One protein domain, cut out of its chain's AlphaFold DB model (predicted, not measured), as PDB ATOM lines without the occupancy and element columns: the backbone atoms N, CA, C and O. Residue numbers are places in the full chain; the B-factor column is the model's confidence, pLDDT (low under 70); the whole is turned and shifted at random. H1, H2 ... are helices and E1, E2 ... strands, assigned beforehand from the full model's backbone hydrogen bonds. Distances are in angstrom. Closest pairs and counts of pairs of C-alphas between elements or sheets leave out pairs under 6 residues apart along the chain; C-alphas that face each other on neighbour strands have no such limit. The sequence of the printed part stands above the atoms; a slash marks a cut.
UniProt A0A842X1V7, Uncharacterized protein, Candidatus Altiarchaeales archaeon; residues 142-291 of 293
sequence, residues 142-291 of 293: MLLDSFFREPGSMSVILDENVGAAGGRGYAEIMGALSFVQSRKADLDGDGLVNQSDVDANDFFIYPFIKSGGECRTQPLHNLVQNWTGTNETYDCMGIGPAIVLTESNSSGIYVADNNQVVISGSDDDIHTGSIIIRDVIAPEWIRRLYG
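AT A GLANCE: This is residues 142 to 291 of the 293 residues of an uncharacterized protein of Candidatus Altiarchaeales archaeon (UniProt A0A842X1V7). A strongly twisted, curled sheet of seven strands has two long helices, H2 and H4, side by side over one face, and no named helix covers the other face. H1 packs on the sheet near its E6 edge, H3 lies past the end of H2, and H5 follows H4. The printed part has 150 residues, with five helices and seven strands in the order H1 E1 H2 H3 E2 E3 E4 E5 E6 E7 H4 H5; the mixed sheet runs E4 E3 E2 E1 E5 E7 E6. The class is mixed, helices and strands; the whole is compact, with a radius of gyration of the C-alphas of 15.1 A and spans of 46 by 33 by 28 A.

IN THESE COORDINATES: Across the sheet stand E4, residues 233 to 235; E3, 214 to 217; E2, 204 to 211, 22.7 A long; E1, 153 to 159, 19.8 A; E5, 242 to 247; E7, 260 to 265; and E6, 252 to 256. H2, residues 164 to 185, is 31.0 A long and begins with C-alpha 164 at (23.054, -38.307, 8.611). H4, residues 267 to 281, is 20.8 A long. H1 is residues 142 to 149, from C-alpha 142 at (-0.711, -54.874, 2.899); H3 is 195 to 200; H5 is 285 to 289, ending with C-alpha 289 at (20.755, -49.873, -9.797).

HOW THE PARTS SIT: E1 is parallel to E2, with N 156 and O 206 2.9 A apart, and to E5, with N 157 and O 243 2.8 A apart. E1, H2 H3 and E2 form a strand-helix-strand unit, two parallel neighbour strands joined through helices, with a right-handed crossover. E2 E3 E4 is a meander, each strand the antiparallel neighbour of the one before; N 209 and O 216 are 2.9 A apart, N 215 and O 234 2.8 A. E5 and E7 are parallel, with N 244 and O 261 2.8 A apart; E6 and E7 form a hairpin, with N 254 and O 262 3.0 A apart. H1, H2 and H4 make two layers with the sheet, helices on one face. H2 lies over E1 and E5 at a height of 9.4 A. H2 and H4 touch, closest at the C-alphas of Gly 166 and His 271, 4.4 A, at a shallow tilt of 14 degrees, the same way. H4 touches H1 with residues 280 to 281 alone, closest at the C-alphas of Phe 148 and Ile 281, 6.4 A. H2 only just touches H3, with 3 pairs of C-alphas within 8 A. In H1, H2, H3, H4 and H5 every O i to N i+4 pair is within hydrogen-bond range.

THE WHOLE: The C-alphas of Ser 196 and Asn 249, the two farthest apart, are 46.6 A apart. The printed part has no cut. The link from E3 to E4, residues 218 to 232, is long; in it residues 220 to 221 pair antiparallel with 226 to 227. The mean pLDDT of the printed part is 91.7, and residues 150 to 151 are under 70.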
ATOM      1  N   MET A 142       0.430 -54.913   3.818       82.00
ATOM      2  CA  MET A 142      -0.711 -54.874   2.899       82.00
ATOM      3  C   MET A 142      -1.338 -53.472   2.835       82.00
ATOM      4  O   MET A 142      -1.708 -53.004   1.759       82.00
ATOM      5  N   LEU A 143      -1.432 -52.777   3.975       85.06
ATOM      6  CA  LEU A 143      -1.904 -51.391   4.011       85.06
ATOM      7  C   LEU A 143      -0.922 -50.455   3.291       85.06
ATOM      8  O   LEU A 143      -1.350 -49.602   2.516       85.06
ATOM      9  N   LEU A 144       0.384 -50.640   3.492       88.00
ATOM     10  CA  LEU A 144       1.401 -49.851   2.792       88.00
ATOM     11  C   LEU A 144       1.379 -50.056   1.276       88.00
ATOM     12  O   LEU A 144       1.443 -49.079   0.538       88.00
ATOM     13  N   ASP A 145       1.252 -51.297   0.806       83.00
ATOM     14  CA  ASP A 145       1.153 -51.582  -0.629       83.00
ATOM     15  C   ASP A 145      -0.054 -50.855  -1.248       83.00
ATOM     16  O   ASP A 145       0.065 -50.212  -2.292       83.00
ATOM     17  N   SER A 146      -1.203 -50.843  -0.559       83.81
ATOM     18  CA  SER A 146      -2.367 -50.069  -1.016       83.81
ATOM     19  C   SER A 146      -2.106 -48.557  -1.062       83.81
ATOM     20  O   SER A 146      -2.471 -47.908  -2.041       83.81
ATOM     21  N   PHE A 147      -1.396 -48.008  -0.070       87.75
ATOM     22  CA  PHE A 147      -1.048 -46.587  -0.005       87.75
ATOM     23  C   PHE A 147      -0.182 -46.138  -1.192       87.75
ATOM     24  O   PHE A 147      -0.379 -45.049  -1.726       87.75
ATOM     25  N   PHE A 148       0.767 -46.969  -1.631       86.38
ATOM     26  CA  PHE A 148       1.702 -46.605  -2.701       86.38
ATOM     27  C   PHE A 148       1.187 -46.872  -4.123       86.38
ATOM     28  O   PHE A 148       1.751 -46.336  -5.079       86.38
ATOM     29  N   ARG A 149       0.109 -47.647  -4.294       80.44
ATOM     30  CA  ARG A 149      -0.462 -47.955  -5.620       80.44
ATOM     31  C   ARG A 149      -1.292 -46.823  -6.222       80.44
ATOM     32  O   ARG A 149      -1.300 -46.658  -7.441       80.44
ATOM     33  N   GLU A 150      -1.999 -46.068  -5.393       69.50
ATOM     34  CA  GLU A 150      -3.020 -45.102  -5.823       69.50
ATOM     35  C   GLU A 150      -2.561 -43.660  -6.149       69.50
ATOM     36  O   GLU A 150      -3.259 -42.990  -6.915       69.50
ATOM     37  N   PRO A 151      -1.447 -43.116  -5.625       68.88
ATOM     38  CA  PRO A 151      -1.231 -41.679  -5.697       68.88
ATOM     39  C   PRO A 151      -0.642 -41.220  -7.043       68.88
ATOM     40  O   PRO A 151       0.328 -41.788  -7.552       68.88
ATOM     41  N   GLY A 152      -1.195 -40.125  -7.580       80.19
ATOM     42  CA  GLY A 152      -0.610 -39.331  -8.679       80.19
ATOM     43  C   GLY A 152       0.456 -38.327  -8.208       80.19
ATOM     44  O   GLY A 152       1.056 -37.591  -8.974       80.19
ATOM     45  N   SER A 153       0.728 -38.229  -6.914       90.38
ATOM     46  CA  SER A 153       1.901 -37.499  -6.429       90.38
ATOM     47  C   SER A 153       2.254 -37.963  -5.034       90.38
ATOM     48  O   SER A 153       1.394 -38.488  -4.343       90.38
ATOM     49  N   MET A 154       3.501 -37.789  -4.617       95.25
ATOM     50  CA  MET A 154       3.957 -38.156  -3.284       95.25
ATOM     51  C   MET A 154       4.793 -37.029  -2.702       95.25
ATOM     52  O   MET A 154       5.758 -36.576  -3.320       95.25
ATOM     53  N   SER A 155       4.448 -36.589  -1.497       96.75
ATOM     54  CA  SER A 155       5.316 -35.688  -0.745       96.75
ATOM     55  C   SER A 155       6.325 -36.485   0.076       96.75
ATOM     56  O   SER A 155       6.004 -37.558   0.583       96.75
ATOM     57  N   VAL A 156       7.539 -35.969   0.241       97.88
ATOM     58  CA  VAL A 156       8.532 -36.550   1.156       97.88
ATOM     59  C   VAL A 156       8.972 -35.469   2.123       97.88
ATOM     60  O   VAL A 156       9.482 -34.432   1.707       97.88
ATOM     61  N   ILE A 157       8.738 -35.698   3.408       98.31
ATOM     62  CA  ILE A 157       8.963 -34.727   4.473       98.31
ATOM     63  C   ILE A 157      10.102 -35.238   5.348       98.31
ATOM     64  O   ILE A 157       9.980 -36.294   5.965       98.31
ATOM     65  N   LEU A 158      11.193 -34.481   5.418       98.25
ATOM     66  CA  LEU A 158      12.318 -34.757   6.310       98.25
ATOM     67  C   LEU A 158      12.299 -33.770   7.475       98.25
ATOM     68  O   LEU A 158      12.398 -32.563   7.254       98.25
ATOM     69  N   ASP A 159      12.171 -34.258   8.705       97.81
ATOM     70  CA  ASP A 159      12.377 -33.428   9.893       97.81
ATOM     71  C   ASP A 159      13.830 -32.939   9.950       97.81
ATOM     72  O   ASP A 159      14.764 -33.720   9.777       97.81
ATOM     73  N   GLU A 160      14.023 -31.637  10.164       96.56
ATOM     74  CA  GLU A 160      15.345 -31.001  10.185       96.56
ATOM     75  C   GLU A 160      16.278 -31.543  11.276       96.56
ATOM     76  O   GLU A 160      17.492 -31.362  11.185       96.56
ATOM     77  N   ASN A 161      15.718 -32.203  12.294       96.31
ATOM     78  CA  ASN A 161      16.480 -32.817  13.380       96.31
ATOM     79  C   ASN A 161      17.007 -34.216  13.025       96.31
ATOM     80  O   ASN A 161      17.845 -34.757  13.744       96.31
ATOM     81  N   VAL A 162      16.568 -34.798  11.902       97.50
ATOM     82  CA  VAL A 162      17.079 -36.088  11.431       97.50
ATOM     83  C   VAL A 162      18.544 -35.951  11.025       97.50
ATOM     84  O   VAL A 162      18.938 -35.054  10.279       97.50
ATOM     85  N   GLY A 163      19.359 -36.870  11.532       96.38
ATOM     86  CA  GLY A 163      20.793 -36.900  11.315       96.38
ATOM     87  C   GLY A 163      21.198 -37.475   9.957       96.38
ATOM     88  O   GLY A 163      20.444 -37.545   8.983       96.38
ATOM     89  N   ALA A 164      22.467 -37.865   9.867       96.62
ATOM     90  CA  ALA A 164      23.054 -38.307   8.611       96.62
ATOM     91  C   ALA A 164      22.546 -39.687   8.164       96.62
ATOM     92  O   ALA A 164      22.553 -39.956   6.963       96.62
ATOM     93  N   ALA A 165      22.175 -40.583   9.083       95.44
ATOM     94  CA  ALA A 165      21.658 -41.903   8.739       95.44
ATOM     95  C   ALA A 165      20.235 -41.813   8.191       95.44
ATOM     96  O   ALA A 165      20.003 -42.240   7.061       95.44
ATOM     97  N   GLY A 166      19.321 -41.160   8.898       95.25
ATOM     98  CA  GLY A 166      17.972 -40.914   8.411       95.25
ATOM     99  C   GLY A 166      17.965 -40.017   7.170       95.25
ATOM    100  O   GLY A 166      17.174 -40.246   6.261       95.25
ATOM    101  N   GLY A 167      18.921 -39.088   7.039       96.56
ATOM    102  CA  GLY A 167      19.145 -38.331   5.804       96.56
ATOM    103  C   GLY A 167      19.561 -39.201   4.604       96.56
ATOM    104  O   GLY A 167      19.163 -38.918   3.473       96.56
ATOM    105  N   ARG A 168      20.310 -40.296   4.816       96.50
ATOM    106  CA  ARG A 168      20.524 -41.315   3.765       96.50
ATOM    107  C   ARG A 168      19.231 -42.062   3.465       96.50
ATOM    108  O   ARG A 168      18.923 -42.258   2.294       96.50
ATOM    109  N   GLY A 169      18.455 -42.397   4.494       97.06
ATOM    110  CA  GLY A 169      17.113 -42.960   4.343       97.06
ATOM    111  C   GLY A 169      16.210 -42.103   3.446       97.06
ATOM    112  O   GLY A 169      15.613 -42.611   2.501       97.06
ATOM    113  N   TYR A 170      16.203 -40.782   3.642       97.81
ATOM    114  CA  TYR A 170      15.499 -39.841   2.766       97.81
ATOM    115  C   TYR A 170      15.924 -39.978   1.295       97.81
ATOM    116  O   TYR A 170      15.079 -40.022   0.402       97.81
ATOM    117  N   ALA A 171      17.229 -40.086   1.028       96.44
ATOM    118  CA  ALA A 171      17.736 -40.266  -0.332       96.44
ATOM    119  C   ALA A 171      17.306 -41.608  -0.957       96.44
ATOM    120  O   ALA A 171      17.005 -41.650  -2.148       96.44
ATOM    121  N   GLU A 172      17.228 -42.682  -0.166       97.12
ATOM    122  CA  GLU A 172      16.728 -43.994  -0.605       97.12
ATOM    123  C   GLU A 172      15.249 -43.922  -1.018       97.12
ATOM    124  O   GLU A 172      14.879 -44.410  -2.087       97.12
ATOM    125  N   ILE A 173      14.416 -43.234  -0.230       97.69
ATOM    126  CA  ILE A 173      13.002 -42.992  -0.559       97.69
ATOM    127  C   ILE A 173      12.863 -42.165  -1.837       97.69
ATOM    128  O   ILE A 173      12.126 -42.544  -2.750       97.69
ATOM    129  N   MET A 174      13.601 -41.057  -1.936       96.38
ATOM    130  CA  MET A 174      13.594 -40.210  -3.132       96.38
ATOM    131  C   MET A 174      14.041 -40.983  -4.377       96.38
ATOM    132  O   MET A 174      13.478 -40.785  -5.456       96.38
ATOM    133  N   GLY A 175      15.022 -41.878  -4.240       94.81
ATOM    134  CA  GLY A 175      15.500 -42.742  -5.316       94.81
ATOM    135  C   GLY A 175      14.442 -43.737  -5.797       94.81
ATOM    136  O   GLY A 175      14.179 -43.800  -7.000       94.81
ATOM    137  N   ALA A 176      13.777 -44.444  -4.877       95.25
ATOM    138  CA  ALA A 176      12.681 -45.357  -5.210       95.25
ATOM    139  C   ALA A 176      11.503 -44.634  -5.877       95.25
ATOM    140  O   ALA A 176      11.015 -45.075  -6.918       95.25
ATOM    141  N   LEU A 177      11.083 -43.486  -5.338       95.12
ATOM    142  CA  LEU A 177      10.012 -42.685  -5.935       95.12
ATOM    143  C   LEU A 177      10.398 -42.156  -7.319       95.12
ATOM    144  O   LEU A 177       9.579 -42.196  -8.231       95.12
ATOM    145  N   SER A 178      11.643 -41.708  -7.506       93.19
ATOM    146  CA  SER A 178      12.135 -41.254  -8.817       93.19
ATOM    147  C   SER A 178      12.163 -42.396  -9.834       93.19
ATOM    148  O   SER A 178      11.875 -42.192 -11.013       93.19
ATOM    149  N   PHE A 179      12.469 -43.615  -9.388       91.50
ATOM    150  CA  PHE A 179      12.395 -44.799 -10.229       91.50
ATOM    151  C   PHE A 179      10.949 -45.101 -10.650       91.50
ATOM    152  O   PHE A 179      10.693 -45.280 -11.842       91.50
ATOM    153  N   VAL A 180       9.989 -45.060  -9.721       91.25
ATOM    154  CA  VAL A 180       8.553 -45.180 -10.043       91.25
ATOM    155  C   VAL A 180       8.112 -44.079 -11.009       91.25
ATOM    156  O   VAL A 180       7.459 -44.376 -12.006       91.25
ATOM    157  N   GLN A 181       8.521 -42.833 -10.763       91.62
ATOM    158  CA  GLN A 181       8.230 -41.689 -11.625       91.62
ATOM    159  C   GLN A 181       8.732 -41.922 -13.053       91.62
ATOM    160  O   GLN A 181       7.963 -41.795 -14.000       91.62
ATOM    161  N   SER A 182       9.989 -42.347 -13.219       88.06
ATOM    162  CA  SER A 182      10.546 -42.640 -14.547       88.06
ATOM    163  C   SER A 182       9.805 -43.767 -15.268       88.06
ATOM    164  O   SER A 182       9.584 -43.676 -16.468       88.06
ATOM    165  N   ARG A 183       9.370 -44.802 -14.536       87.00
ATOM    166  CA  ARG A 183       8.618 -45.927 -15.102       87.00
ATOM    167  C   ARG A 183       7.207 -45.545 -15.534       87.00
ATOM    168  O   ARG A 183       6.677 -46.181 -16.433       87.00
ATOM    169  N   LYS A 184       6.581 -44.591 -14.844       86.19
ATOM    170  CA  LYS A 184       5.259 -44.069 -15.210       86.19
ATOM    171  C   LYS A 184       5.343 -43.088 -16.377       86.19
ATOM    172  O   LYS A 184       4.430 -43.064 -17.192       86.19
ATOM    173  N   ALA A 185       6.427 -42.317 -16.456       86.81
ATOM    174  CA  ALA A 185       6.678 -41.422 -17.577       86.81
ATOM    175  C   ALA A 185       6.991 -42.192 -18.872       86.81
ATOM    176  O   ALA A 185       6.532 -41.777 -19.921       86.81
ATOM    177  N   ASP A 186       7.718 -43.313 -18.816       83.50
ATOM    178  CA  ASP A 186       8.008 -44.190 -19.968       83.50
ATOM    179  C   ASP A 186       6.732 -44.891 -20.493       83.50
ATOM    180  O   ASP A 186       6.420 -46.030 -20.129       83.50
ATOM    181  N   LEU A 187       5.942 -44.173 -21.303       79.00
ATOM    182  CA  LEU A 187       4.605 -44.591 -21.735       79.00
ATOM    183  C   LEU A 187       4.618 -45.730 -22.760       79.00
ATOM    184  O   LEU A 187       3.647 -46.490 -22.838       79.00
ATOM    185  N   ASP A 188       5.670 -45.833 -23.571       80.94
ATOM    186  CA  ASP A 188       5.815 -46.876 -24.589       80.94
ATOM    187  C   ASP A 188       6.683 -48.062 -24.129       80.94
ATOM    188  O   ASP A 188       6.660 -49.125 -24.763       80.94
ATOM    189  N   GLY A 189       7.346 -47.934 -22.975       78.94
ATOM    190  CA  GLY A 189       8.107 -48.992 -22.323       78.94
ATOM    191  C   GLY A 189       9.435 -49.294 -23.014       78.94
ATOM    192  O   GLY A 189       9.949 -50.411 -22.867       78.94
ATOM    193  N   ASP A 190       9.969 -48.355 -23.799       80.75
ATOM    194  CA  ASP A 190      11.227 -48.520 -24.527       80.75
ATOM    195  C   ASP A 190      12.474 -48.251 -23.655       80.75
ATOM    196  O   ASP A 190      13.602 -48.592 -24.043       80.75
ATOM    197  N   GLY A 191      12.270 -47.743 -22.433       78.44
ATOM    198  CA  GLY A 191      13.316 -47.420 -21.467       78.44
ATOM    199  C   GLY A 191      13.959 -46.045 -21.666       78.44
ATOM    200  O   GLY A 191      14.978 -45.762 -21.025       78.44
ATOM    201  N   LEU A 192      13.407 -45.202 -22.539       82.19
ATOM    202  CA  LEU A 192      13.826 -43.833 -22.810       82.19
ATOM    203  C   LEU A 192      12.678 -42.879 -22.485       82.19
ATOM    204  O   LEU A 192      11.554 -43.057 -22.914       82.19
ATOM    205  N   VAL A 193      12.981 -41.804 -21.759       83.06
ATOM    206  CA  VAL A 193      11.989 -40.768 -21.451       83.06
ATOM    207  C   VAL A 193      12.193 -39.601 -22.413       83.06
ATOM    208  O   VAL A 193      13.217 -38.912 -22.356       83.06
ATOM    209  N   ASN A 194      11.235 -39.393 -23.314       84.12
ATOM    210  CA  ASN A 194      11.218 -38.293 -24.277       84.12
ATOM    211  C   ASN A 194      10.356 -37.108 -23.779       84.12
ATOM    212  O   ASN A 194       9.770 -37.149 -22.704       84.12
ATOM    213  N   GLN A 195      10.270 -36.010 -24.537       85.44
ATOM    214  CA  GLN A 195       9.503 -34.840 -24.077       85.44
ATOM    215  C   GLN A 195       7.990 -35.111 -23.975       85.44
ATOM    216  O   GLN A 195       7.357 -34.593 -23.063       85.44
ATOM    217  N   SER A 196       7.404 -35.922 -24.866       85.19
ATOM    218  CA  SER A 196       5.976 -36.270 -24.770       85.19
ATOM    219  C   SER A 196       5.655 -37.118 -23.538       85.19
ATOM    220  O   SER A 196       4.590 -36.940 -22.955       85.19
ATOM    221  N   ASP A 197       6.583 -37.975 -23.118       85.19
ATOM    222  CA  ASP A 197       6.499 -38.746 -21.874       85.19
ATOM    223  C   ASP A 197       6.498 -37.829 -20.649       85.19
ATOM    224  O   ASP A 197       5.669 -37.961 -19.749       85.19
ATOM    225  N   VAL A 198       7.396 -36.837 -20.643       83.94
ATOM    226  CA  VAL A 198       7.464 -35.815 -19.589       83.94
ATOM    227  C   VAL A 198       6.171 -35.004 -19.526       83.94
ATOM    228  O   VAL A 198       5.641 -34.782 -18.440       83.94
ATOM    229  N   ASP A 199       5.642 -34.584 -20.676       83.50
ATOM    230  CA  ASP A 199       4.423 -33.773 -20.752       83.50
ATOM    231  C   ASP A 199       3.172 -34.548 -20.292       83.50
ATOM    232  O   ASP A 199       2.198 -33.942 -19.838       83.50
ATOM    233  N   ALA A 200       3.192 -35.878 -20.403       82.19
ATOM    234  CA  ALA A 200       2.108 -36.770 -19.999       82.19
ATOM    235  C   ALA A 200       2.285 -37.369 -18.592       82.19
ATOM    236  O   ALA A 200       1.394 -38.079 -18.123       82.19
ATOM    237  N   ASN A 201       3.403 -37.085 -17.918       83.81
ATOM    238  CA  ASN A 201       3.682 -37.600 -16.586       83.81
ATOM    239  C   ASN A 201       2.626 -37.127 -15.576       83.81
ATOM    240  O   ASN A 201       2.368 -35.934 -15.416       83.81
ATOM    241  N   ASP A 202       2.065 -38.083 -14.847       85.56
ATOM    242  CA  ASP A 202       1.008 -37.865 -13.865       85.56
ATOM    243  C   ASP A 202       1.453 -38.163 -12.433       85.56
ATOM    244  O   ASP A 202       0.620 -38.118 -11.533       85.56
ATOM    245  N   PHE A 203       2.744 -38.460 -12.226       90.94
ATOM    246  CA  PHE A 203       3.339 -38.737 -10.925       90.94
ATOM    247  C   PHE A 203       4.371 -37.673 -10.548       90.94
ATOM    248  O   PHE A 203       5.420 -37.562 -11.181       90.94
ATOM    249  N   PHE A 204       4.119 -36.900  -9.494       92.50
ATOM    250  CA  PHE A 204       5.029 -35.833  -9.046       92.50
ATOM    251  C   PHE A 204       5.549 -36.064  -7.631       92.50
ATOM    252  O   PHE A 204       4.823 -36.555  -6.770       92.50
ATOM    253  N   ILE A 205       6.798 -35.681  -7.377       95.31
ATOM    254  CA  ILE A 205       7.445 -35.808  -6.068       95.31
ATOM    255  C   ILE A 205       7.638 -34.413  -5.476       95.31
ATOM    256  O   ILE A 205       8.246 -33.551  -6.111       95.31
ATOM    257  N   TYR A 206       7.157 -34.184  -4.256       95.69
ATOM    258  CA  TYR A 206       7.257 -32.884  -3.588       95.69
ATOM    259  C   TYR A 206       8.084 -32.993  -2.303       95.69
ATOM    260  O   TYR A 206       7.592 -33.506  -1.296       95.69
ATOM    261  N   PRO A 207       9.350 -32.546  -2.309       96.50
ATOM    262  CA  PRO A 207      10.191 -32.620  -1.123       96.50
ATOM    263  C   PRO A 207       9.965 -31.437  -0.172       96.50
ATOM    264  O   PRO A 207       9.850 -30.282  -0.596       96.50
ATOM    265  N   PHE A 208       9.969 -31.720   1.128       97.25
ATOM    266  CA  PHE A 208       9.819 -30.742   2.202       97.25
ATOM    267  C   PHE A 208      10.836 -30.975   3.320       97.25
ATOM    268  O   PHE A 208      11.179 -32.113   3.638       97.25
ATOM    269  N   ILE A 209      11.249 -29.884   3.968       96.94
ATOM    270  CA  ILE A 209      11.911 -29.925   5.277       96.94
ATOM    271  C   ILE A 209      10.916 -29.473   6.338       96.94
ATOM    272  O   ILE A 209      10.328 -28.396   6.215       96.94
ATOM    273  N   LYS A 210      10.737 -30.288   7.375       96.88
ATOM    274  CA  LYS A 210       9.898 -29.991   8.536       96.88
ATOM    275  C   LYS A 210      10.725 -29.304   9.621       96.88
ATOM    276  O   LYS A 210      11.766 -29.816  10.019       96.88
ATOM    277  N   SER A 211      10.221 -28.179  10.119       96.00
ATOM    278  CA  SER A 211      10.725 -27.458  11.289       96.00
ATOM    279  C   SER A 211       9.550 -27.204  12.235       96.00
ATOM    280  O   SER A 211       8.640 -26.424  11.946       96.00
ATOM    281  N   GLY A 212       9.501 -27.942  13.346       92.56
ATOM    282  CA  GLY A 212       8.332 -27.945  14.228       92.56
ATOM    283  C   GLY A 212       7.074 -28.474  13.523       92.56
ATOM    284  O   GLY A 212       7.057 -29.609  13.056       92.56
ATOM    285  N   GLY A 213       6.004 -27.674  13.478       93.62
ATOM    286  CA  GLY A 213       4.754 -28.020  12.777       93.62
ATOM    287  C   GLY A 213       4.704 -27.579  11.310       93.62
ATOM    288  O   GLY A 213       3.726 -27.856  10.620       93.62
ATOM    289  N   GLU A 214       5.732 -26.877  10.836       97.19
ATOM    290  CA  GLU A 214       5.754 -26.242   9.522       97.19
ATOM    291  C   GLU A 214       6.666 -26.990   8.545       97.19
ATOM    292  O   GLU A 214       7.765 -27.419   8.894       97.19
ATOM    293  N   CYS A 215       6.217 -27.115   7.299       97.44
ATOM    294  CA  CYS A 215       6.904 -27.818   6.225       97.44
ATOM    295  C   CYS A 215       7.260 -26.845   5.104       97.44
ATOM    296  O   CYS A 215       6.382 -26.239   4.486       97.44
ATOM    297  N   ARG A 216       8.558 -26.709   4.829       96.56
ATOM    298  CA  ARG A 216       9.110 -25.801   3.820       96.56
ATOM    299  C   ARG A 216       9.457 -26.546   2.545       96.56
ATOM    300  O   ARG A 216      10.228 -27.505   2.589       96.56
ATOM    301  N   THR A 217       8.960 -26.058   1.414       95.50
ATOM    302  CA  THR A 217       9.252 -26.639   0.097       95.50
ATOM    303  C   THR A 217      10.743 -26.623  -0.214       95.50
ATOM    304  O   THR A 217      11.439 -25.628   0.021       95.50
ATOM    305  N   GLN A 218      11.222 -27.737  -0.763       94.38
ATOM    306  CA  GLN A 218      12.553 -27.865  -1.340       94.38
ATOM    307  C   GLN A 218      12.454 -27.963  -2.864       94.38
ATOM    308  O   GLN A 218      11.472 -28.495  -3.385       94.38
ATOM    309  N   PRO A 219      13.461 -27.473  -3.599       92.69
ATOM    310  CA  PRO A 219      13.484 -27.639  -5.041       92.69
ATOM    311  C   PRO A 219      13.770 -29.103  -5.404       92.69
ATOM    312  O   PRO A 219      14.540 -29.785  -4.724       92.69
ATOM    313  N   LEU A 220      13.200 -29.567  -6.516       92.56
ATOM    314  CA  LEU A 220      13.517 -30.860  -7.120       92.56
ATOM    315  C   LEU A 220      13.712 -30.680  -8.617       92.56
ATOM    316  O   LEU A 220      12.829 -30.179  -9.312       92.56
ATOM    317  N   HIS A 221      14.859 -31.128  -9.112       90.44
ATOM    318  CA  HIS A 221      15.158 -31.115 -10.533       90.44
ATOM    319  C   HIS A 221      15.615 -32.502 -10.972       90.44
ATOM    320  O   HIS A 221      16.644 -32.998 -10.513       90.44
ATOM    321  N   ASN A 222      14.842 -33.121 -11.856       88.31
ATOM    322  CA  ASN A 222      15.186 -34.373 -12.512       88.31
ATOM    323  C   ASN A 222      14.698 -34.342 -13.977       88.31
ATOM    324  O   ASN A 222      14.256 -33.306 -14.470       88.31
ATOM    325  N   LEU A 223      14.813 -35.468 -14.687       84.31
ATOM    326  CA  LEU A 223      14.478 -35.556 -16.116       84.31
ATOM    327  C   LEU A 223      12.990 -35.295 -16.424       84.31
ATOM    328  O   LEU A 223      12.666 -34.859 -17.520       84.31
ATOM    329  N   VAL A 224      12.104 -35.564 -15.463       87.75
ATOM    330  CA  VAL A 224      10.639 -35.597 -15.627       87.75
ATOM    331  C   VAL A 224       9.924 -34.468 -14.885       87.75
ATOM    332  O   VAL A 224       8.764 -34.176 -15.155       87.75
ATOM    333  N   GLN A 225      10.601 -33.804 -13.951       90.50
ATOM    334  CA  GLN A 225      10.024 -32.774 -13.104       90.50
ATOM    335  C   GLN A 225      11.040 -31.665 -12.828       90.50
ATOM    336  O   GLN A 225      12.175 -31.903 -12.408       90.50
ATOM    337  N   ASN A 226      10.582 -30.423 -12.992       89.62
ATOM    338  CA  ASN A 226      11.320 -29.223 -12.616       89.62
ATOM    339  C   ASN A 226      10.513 -28.395 -11.607       89.62
ATOM    340  O   ASN A 226       9.782 -27.473 -11.973       89.62
ATOM    341  N   TRP A 227      10.632 -28.744 -10.330       87.75
ATOM    342  CA  TRP A 227       9.988 -28.043  -9.227       87.75
ATOM    343  C   TRP A 227      10.942 -27.014  -8.621       87.75
ATOM    344  O   TRP A 227      11.928 -27.351  -7.964       87.75
ATOM    345  N   THR A 228      10.635 -25.739  -8.847       85.62
ATOM    346  CA  THR A 228      11.448 -24.596  -8.397       85.62
ATOM    347  C   THR A 228      10.837 -23.854  -7.208       85.62
ATOM    348  O   THR A 228      11.405 -22.861  -6.750       85.62
ATOM    349  N   GLY A 229       9.701 -24.336  -6.690       74.69
ATOM    350  CA  GLY A 229       9.080 -23.804  -5.483       74.69
ATOM    351  C   GLY A 229      10.044 -23.929  -4.308       74.69
ATOM    352  O   GLY A 229      10.427 -25.032  -3.924       74.69
ATOM    353  N   THR A 230      10.465 -22.791  -3.762       71.75
ATOM    354  CA  THR A 230      11.340 -22.725  -2.588       71.75
ATOM    355  C   THR A 230      10.755 -21.747  -1.578       71.75
ATOM    356  O   THR A 230      10.187 -20.726  -1.957       71.75
ATOM    357  N   ASN A 231      10.922 -22.046  -0.286       72.44
ATOM    358  CA  ASN A 231      10.514 -21.196   0.844       72.44
ATOM    359  C   ASN A 231       9.004 -20.965   1.027       72.44
ATOM    360  O   ASN A 231       8.622 -20.158   1.875       72.44
ATOM    361  N   GLU A 232       8.147 -21.687   0.310       89.69
ATOM    362  CA  GLU A 232       6.728 -21.768   0.666       89.69
ATOM    363  C   GLU A 232       6.576 -22.688   1.876       89.69
ATOM    364  O   GLU A 232       7.251 -23.714   1.974       89.69
ATOM    365  N   THR A 233       5.734 -22.283   2.824       93.81
ATOM    366  CA  THR A 233       5.556 -22.972   4.104       93.81
ATOM    367  C   THR A 233       4.113 -23.424   4.246       93.81
ATOM    368  O   THR A 233       3.190 -22.656   3.973       93.81
ATOM    369  N   TYR A 234       3.932 -24.666   4.679       95.38
ATOM    370  CA  TYR A 234       2.639 -25.319   4.847       95.38
ATOM    371  C   TYR A 234       2.554 -25.966   6.228       95.38
ATOM    372  O   TYR A 234       3.579 -26.294   6.825       95.38
ATOM    373  N   ASP A 235       1.339 -26.200   6.717       96.56
ATOM    374  CA  ASP A 235       1.125 -27.090   7.861       96.56
ATOM    375  C   ASP A 235       1.470 -28.526   7.446       96.56
ATOM    376  O   ASP A 235       0.844 -29.077   6.536       96.56
ATOM    377  N   CYS A 236       2.460 -29.133   8.110       96.25
ATOM    378  CA  CYS A 236       2.902 -30.492   7.802       96.25
ATOM    379  C   CYS A 236       1.772 -31.522   7.905       96.25
ATOM    380  O   CYS A 236       1.783 -32.509   7.171       96.25
ATOM    381  N   MET A 237       0.788 -31.309   8.785       94.94
ATOM    382  CA  MET A 237      -0.325 -32.246   8.962       94.94
ATOM    383  C   MET A 237      -1.291 -32.245   7.776       94.94
ATOM    384  O   MET A 237      -1.982 -33.240   7.563       94.94
ATOM    385  N   GLY A 238      -1.327 -31.152   7.008       94.44
ATOM    386  CA  GLY A 238      -2.170 -30.994   5.823       94.44
ATOM    387  C   GLY A 238      -1.549 -31.521   4.527       94.44
ATOM    388  O   GLY A 238      -2.205 -31.482   3.489       94.44
ATOM    389  N   ILE A 239      -0.300 -31.998   4.560       94.88
ATOM    390  CA  ILE A 239       0.399 -32.517   3.380       94.88
ATOM    391  C   ILE A 239       0.132 -34.020   3.260       94.88
ATOM    392  O   ILE A 239       0.656 -34.812   4.034       94.88
ATOM    393  N   GLY A 240      -0.646 -34.432   2.266       90.81
ATOM    394  CA  GLY A 240      -0.910 -35.842   1.984       90.81
ATOM    395  C   GLY A 240      -1.300 -36.040   0.516       90.81
ATOM    396  O   GLY A 240      -1.927 -35.146  -0.055       90.81
ATOM    397  N   PRO A 241      -0.966 -37.178  -0.116       95.31
ATOM    398  CA  PRO A 241      -0.180 -38.301   0.409       95.31
ATOM    399  C   PRO A 241       1.291 -37.933   0.673       95.31
ATOM    400  O   PRO A 241       1.910 -37.213  -0.120       95.31
ATOM    401  N   ALA A 242       1.859 -38.414   1.785       97.12
ATOM    402  CA  ALA A 242       3.257 -38.146   2.127       97.12
ATOM    403  C   ALA A 242       3.978 -39.313   2.813       97.12
ATOM    404  O   ALA A 242       3.362 -40.122   3.499       97.12
ATOM    405  N   ILE A 243       5.304 -39.339   2.683       98.38
ATOM    406  CA  ILE A 243       6.211 -40.126   3.520       98.38
ATOM    407  C   ILE A 243       6.940 -39.153   4.447       98.38
ATOM    408  O   ILE A 243       7.562 -38.202   3.974       98.38
ATOM    409  N   VAL A 244       6.863 -39.372   5.755       98.31
ATOM    410  CA  VAL A 244       7.409 -38.478   6.780       98.31
ATOM    411  C   VAL A 244       8.504 -39.193   7.551       98.31
ATOM    412  O   VAL A 244       8.255 -40.230   8.154       98.31
ATOM    413  N   LEU A 245       9.707 -38.628   7.555       98.56
ATOM    414  CA  LEU A 245      10.847 -39.107   8.329       98.56
ATOM    415  C   LEU A 245      11.017 -38.164   9.519       98.56
ATOM    416  O   LEU A 245      11.313 -36.983   9.327       98.56
ATOM    417  N   THR A 246      10.789 -38.656  10.736       97.62
ATOM    418  CA  THR A 246      10.733 -37.810  11.938       97.62
ATOM    419  C   THR A 246      11.446 -38.443  13.124       97.62
ATOM    420  O   THR A 246      11.237 -39.614  13.433       97.62
ATOM    421  N   GLU A 247      12.247 -37.659  13.842       96.06
ATOM    422  CA  GLU A 247      12.854 -38.123  15.091       96.06
ATOM    423  C   GLU A 247      11.771 -38.338  16.162       96.06
ATOM    424  O   GLU A 247      10.824 -37.551  16.280       96.06
ATOM    425  N   SER A 248      11.874 -39.433  16.917       95.81
ATOM    426  CA  SER A 248      10.928 -39.785  17.978       95.81
ATOM    427  C   SER A 248      11.549 -40.756  18.983       95.81
ATOM    428  O   SER A 248      12.440 -41.531  18.652       95.81
ATOM    429  N   ASN A 249      11.016 -40.772  20.208       93.88
ATOM    430  CA  ASN A 249      11.342 -41.799  21.209       93.88
ATOM    431  C   ASN A 249      10.690 -43.159  20.906       93.88
ATOM    432  O   ASN A 249      11.026 -44.154  21.545       93.88
ATOM    433  N   SER A 250       9.712 -43.184  19.999       95.19
ATOM    434  CA  SER A 250       9.069 -44.404  19.522       95.19
ATOM    435  C   SER A 250       9.601 -44.727  18.136       95.19
ATOM    436  O   SER A 250       9.506 -43.881  17.247       95.19
ATOM    437  N   SER A 251      10.128 -45.937  17.966       96.81
ATOM    438  CA  SER A 251      10.690 -46.401  16.700       96.81
ATOM    439  C   SER A 251       9.676 -47.272  15.969       96.81
ATOM    440  O   SER A 251       9.255 -48.304  16.491       96.81
ATOM    441  N   GLY A 252       9.263 -46.865  14.773       97.62
ATOM    442  CA  GLY A 252       8.210 -47.563  14.045       97.62
ATOM    443  C   GLY A 252       7.892 -46.972  12.683       97.62
ATOM    444  O   GLY A 252       8.221 -45.816  12.397       97.62
ATOM    445  N   ILE A 253       7.205 -47.774  11.875       97.88
ATOM    446  CA  ILE A 253       6.614 -47.375  10.599       97.88
ATOM    447  C   ILE A 253       5.100 -47.545  10.706       97.88
ATOM    448  O   ILE A 253       4.619 -48.631  11.026       97.88
ATOM    449  N   TYR A 254       4.329 -46.503  10.409       95.00
ATOM    450  CA  TYR A 254       2.869 -46.576  10.464       95.00
ATOM    451  C   TYR A 254       2.211 -45.677   9.426       95.00
ATOM    452  O   TYR A 254       2.788 -44.699   8.960       95.00
ATOM    453  N   VAL A 255       0.975 -46.020   9.068       93.56
ATOM    454  CA  VAL A 255       0.115 -45.179   8.235       93.56
ATOM    455  C   VAL A 255      -0.763 -44.351   9.165       93.56
ATOM    456  O   VAL A 255      -1.549 -44.908   9.930       93.56
ATOM    457  N   ALA A 256      -0.596 -43.036   9.134       91.56
ATOM    458  CA  ALA A 256      -1.380 -42.081   9.900       91.56
ATOM    459  C   ALA A 256      -2.672 -41.688   9.161       91.56
ATOM    460  O   ALA A 256      -2.740 -41.698   7.928       91.56
ATOM    461  N   ASP A 257      -3.688 -41.280   9.928       87.25
ATOM    462  CA  ASP A 257      -5.034 -40.951   9.430       87.25
ATOM    463  C   ASP A 257      -5.058 -39.809   8.399       87.25
ATOM    464  O   ASP A 257      -5.989 -39.693   7.605       87.25
ATOM    465  N   ASN A 258      -4.029 -38.961   8.381       89.00
ATOM    466  CA  ASN A 258      -3.876 -37.855   7.437       89.00
ATOM    467  C   ASN A 258      -3.211 -38.269   6.112       89.00
ATOM    468  O   ASN A 258      -2.646 -37.426   5.418       89.00
ATOM    469  N   ASN A 259      -3.305 -39.550   5.744       92.44
ATOM    470  CA  ASN A 259      -2.732 -40.100   4.518       92.44
ATOM    471  C   ASN A 259      -1.204 -39.923   4.466       92.44
ATOM    472  O   ASN A 259      -0.636 -39.511   3.452       92.44
ATOM    473  N   GLN A 260      -0.533 -40.223   5.578       95.50
ATOM    474  CA  GLN A 260       0.923 -40.164   5.682       95.50
ATOM    475  C   GLN A 260       1.491 -41.509   6.123       95.50
ATOM    476  O   GLN A 260       0.993 -42.113   7.068       95.50
ATOM    477  N   VAL A 261       2.568 -41.953   5.488       97.38
ATOM    478  CA  VAL A 261       3.426 -43.020   6.008       97.38
ATOM    479  C   VAL A 261       4.499 -42.363   6.859       97.38
ATOM    480  O   VAL A 261       5.334 -41.629   6.339       97.38
ATOM    481  N   VAL A 262       4.485 -42.609   8.162       97.75
ATOM    482  CA  VAL A 262       5.451 -42.033   9.095       97.75
ATOM    483  C   VAL A 262       6.490 -43.084   9.457       97.75
ATOM    484  O   VAL A 262       6.154 -44.162   9.940       97.75
ATOM    485  N   ILE A 263       7.754 -42.741   9.235       98.50
ATOM    486  CA  ILE A 263       8.938 -43.466   9.679       98.50
ATOM    487  C   ILE A 263       9.514 -42.667  10.846       98.50
ATOM    488  O   ILE A 263       9.954 -41.526  10.676       98.50
ATOM    489  N   SER A 264       9.474 -43.250  12.038       97.94
ATOM    490  CA  SER A 264       9.862 -42.572  13.273       97.94
ATOM    491  C   SER A 264      10.850 -43.381  14.095       97.94
ATOM    492  O   SER A 264      10.863 -44.607  13.999       97.94
ATOM    493  N   GLY A 265      11.673 -42.696  14.888       97.81
ATOM    494  CA  GLY A 265      12.643 -43.311  15.796       97.81
ATOM    495  C   GLY A 265      13.922 -42.490  15.909       97.81
ATOM    496  O   GLY A 265      13.915 -41.283  15.659       97.81
ATOM    497  N   SER A 266      15.018 -43.152  16.273       97.25
ATOM    498  CA  SER A 266      16.365 -42.582  16.179       97.25
ATOM    499  C   SER A 266      16.835 -42.455  14.723       97.25
ATOM    500  O   SER A 266      16.208 -42.978  13.804       97.25
ATOM    501  N   ASP A 267      17.972 -41.790  14.503       97.12
ATOM    502  CA  ASP A 267      18.564 -41.618  13.167       97.12
ATOM    503  C   ASP A 267      18.784 -42.956  12.428       97.12
ATOM    504  O   ASP A 267      18.482 -43.076  11.239       97.12
ATOM    505  N   ASP A 268      19.252 -43.984  13.143       96.44
ATOM    506  CA  ASP A 268      19.461 -45.328  12.590       96.44
ATOM    507  C   ASP A 268      18.131 -46.064  12.350       96.44
ATOM    508  O   ASP A 268      17.983 -46.742  11.332       96.44
ATOM    509  N   ASP A 269      17.132 -45.880  13.223       97.62
ATOM    510  CA  ASP A 269      15.802 -46.475  13.031       97.62
ATOM    511  C   ASP A 269      15.117 -45.907  11.783       97.62
ATOM    512  O   ASP A 269      14.513 -46.643  11.000       97.62
ATOM    513  N   ILE A 270      15.246 -44.595  11.564       98.50
ATOM    514  CA  ILE A 270      14.720 -43.917  10.376       98.50
ATOM    515  C   ILE A 270      15.419 -44.429   9.119       98.50
ATOM    516  O   ILE A 270      14.754 -44.661   8.105       98.50
ATOM    517  N   HIS A 271      16.741 -44.634   9.164       98.12
ATOM    518  CA  HIS A 271      17.479 -45.246   8.056       98.12
ATOM    519  C   HIS A 271      16.924 -46.634   7.731       98.12
ATOM    520  O   HIS A 271      16.537 -46.876   6.589       98.12
ATOM    521  N   THR A 272      16.792 -47.516   8.723       97.94
ATOM    522  CA  THR A 272      16.248 -48.862   8.498       97.94
ATOM    523  C   THR A 272      14.818 -48.829   7.979       97.94
ATOM    524  O   THR A 272      14.515 -49.491   6.984       97.94
ATOM    525  N   GLY A 273      13.943 -48.024   8.584       98.31
ATOM    526  CA  GLY A 273      12.567 -47.896   8.117       98.31
ATOM    527  C   GLY A 273      12.475 -47.359   6.690       98.31
ATOM    528  O   GLY A 273      11.641 -47.814   5.912       98.31
ATOM    529  N   SER A 274      13.385 -46.466   6.297       98.50
ATOM    530  CA  SER A 274      13.465 -45.959   4.923       98.50
ATOM    531  C   SER A 274      13.889 -47.034   3.926       98.50
ATOM    532  O   SER A 274      13.344 -47.084   2.828       98.50
ATOM    533  N   ILE A 275      14.819 -47.917   4.300       98.19
ATOM    534  CA  ILE A 275      15.227 -49.054   3.463       98.19
ATOM    535  C   ILE A 275      14.056 -50.029   3.264       98.19
ATOM    536  O   ILE A 275      13.823 -50.477   2.143       98.19
ATOM    537  N   ILE A 276      13.287 -50.306   4.319       97.88
ATOM    538  CA  ILE A 276      12.082 -51.144   4.227       97.88
ATOM    539  C   ILE A 276      11.054 -50.488   3.295       97.88
ATOM    540  O   ILE A 276      10.599 -51.108   2.338       97.88
ATOM    541  N   ILE A 277      10.709 -49.213   3.522       97.69
ATOM    542  CA  ILE A 277       9.714 -48.508   2.700       97.69
ATOM    543  C   ILE A 277      10.173 -48.371   1.242       97.69
ATOM    544  O   ILE A 277       9.357 -48.519   0.335       97.69
ATOM    545  N   ARG A 278      11.466 -48.153   0.986       96.50
ATOM    546  CA  ARG A 278      12.050 -48.176  -0.362       96.50
ATOM    547  C   ARG A 278      11.714 -49.476  -1.092       96.50
ATOM    548  O   ARG A 278      11.273 -49.425  -2.241       96.50
ATOM    549  N   ASP A 279      11.922 -50.616  -0.437       95.44
ATOM    550  CA  ASP A 279      11.692 -51.932  -1.040       95.44
ATOM    551  C   ASP A 279      10.202 -52.282  -1.140       95.44
ATOM    552  O   ASP A 279       9.826 -53.036  -2.032       95.44
ATOM    553  N   VAL A 280       9.342 -51.672  -0.320       94.50
ATOM    554  CA  VAL A 280       7.883 -51.719  -0.510       94.50
ATOM    555  C   VAL A 280       7.452 -50.900  -1.735       94.50
ATOM    556  O   VAL A 280       6.622 -51.358  -2.515       94.50
ATOM    557  N   ILE A 281       8.016 -49.703  -1.937       94.19
ATOM    558  CA  ILE A 281       7.680 -48.817  -3.068       94.19
ATOM    559  C   ILE A 281       8.151 -49.410  -4.401       94.19
ATOM    560  O   ILE A 281       7.419 -49.384  -5.391       94.19
ATOM    561  N   ALA A 282       9.400 -49.874  -4.451       93.56
ATOM    562  CA  ALA A 282      10.047 -50.326  -5.678       93.56
ATOM    563  C   ALA A 282      11.097 -51.418  -5.386       93.56
ATOM    564  O   ALA A 282      12.303 -51.148  -5.452       93.56
ATOM    565  N   PRO A 283      10.683 -52.669  -5.109       92.75
ATOM    566  CA  PRO A 283      11.596 -53.762  -4.740       92.75
ATOM    567  C   PRO A 283      12.637 -54.096  -5.823       92.75
ATOM    568  O   PRO A 283      13.674 -54.713  -5.558       92.75
ATOM    569  N   GLU A 284      12.381 -53.735  -7.079       92.31
ATOM    570  CA  GLU A 284      13.304 -53.881  -8.202       92.31
ATOM    571  C   GLU A 284      14.324 -52.751  -8.337       92.31
ATOM    572  O   GLU A 284      15.332 -52.946  -9.022       92.31
ATOM    573  N   TRP A 285      14.091 -51.589  -7.715       92.81
ATOM    574  CA  TRP A 285      14.922 -50.401  -7.913       92.81
ATOM    575  C   TRP A 285      16.381 -50.686  -7.563       92.81
ATOM    576  O   TRP A 285      17.272 -50.508  -8.399       92.81
ATOM    577  N   ILE A 286      16.617 -51.219  -6.362       92.38
ATOM    578  CA  ILE A 286      17.968 -51.494  -5.876       92.38
ATOM    579  C   ILE A 286      18.670 -52.549  -6.737       92.38
ATOM    580  O   ILE A 286      19.843 -52.407  -7.076       92.38
ATOM    581  N   ARG A 287      17.941 -53.575  -7.196       91.56
ATOM    582  CA  ARG A 287      18.491 -54.603  -8.090       91.56
ATOM    583  C   ARG A 287      18.928 -53.993  -9.414       91.56
ATOM    584  O   ARG A 287      20.062 -54.225  -9.835       91.56
ATOM    585  N   ARG A 288      18.077 -53.168 -10.030       89.38
ATOM    586  CA  ARG A 288      18.387 -52.500 -11.300       89.38
ATOM    587  C   ARG A 288      19.546 -51.521 -11.178       89.38
ATOM    588  O   ARG A 288      20.386 -51.498 -12.074       89.38
ATOM    589  N   LEU A 289      19.636 -50.779 -10.072       87.62
ATOM    590  CA  LEU A 289      20.755 -49.873  -9.797       87.62
ATOM    591  C   LEU A 289      22.105 -50.609  -9.834       87.62
ATOM    592  O   LEU A 289      23.081 -50.091 -10.372       87.62
ATOM    593  N   TYR A 290      22.141 -51.844  -9.331       86.44
ATOM    594  CA  TYR A 290      23.329 -52.704  -9.348       86.44
ATOM    595  C   TYR A 290      23.423 -53.631 -10.577       86.44
ATOM    596  O   TYR A 290      24.269 -54.525 -10.609       86.44
ATOM    597  N   GLY A 291      22.591 -53.426 -11.604       85.88
ATOM    598  CA  GLY A 291      22.650 -54.175 -12.866       85.88
ATOM    599  C   GLY A 291      22.032 -55.576 -12.820       85.88
ATOM    600  O   GLY A 291      22.288 -56.393 -13.707       85.88
TER     601      GLY A 291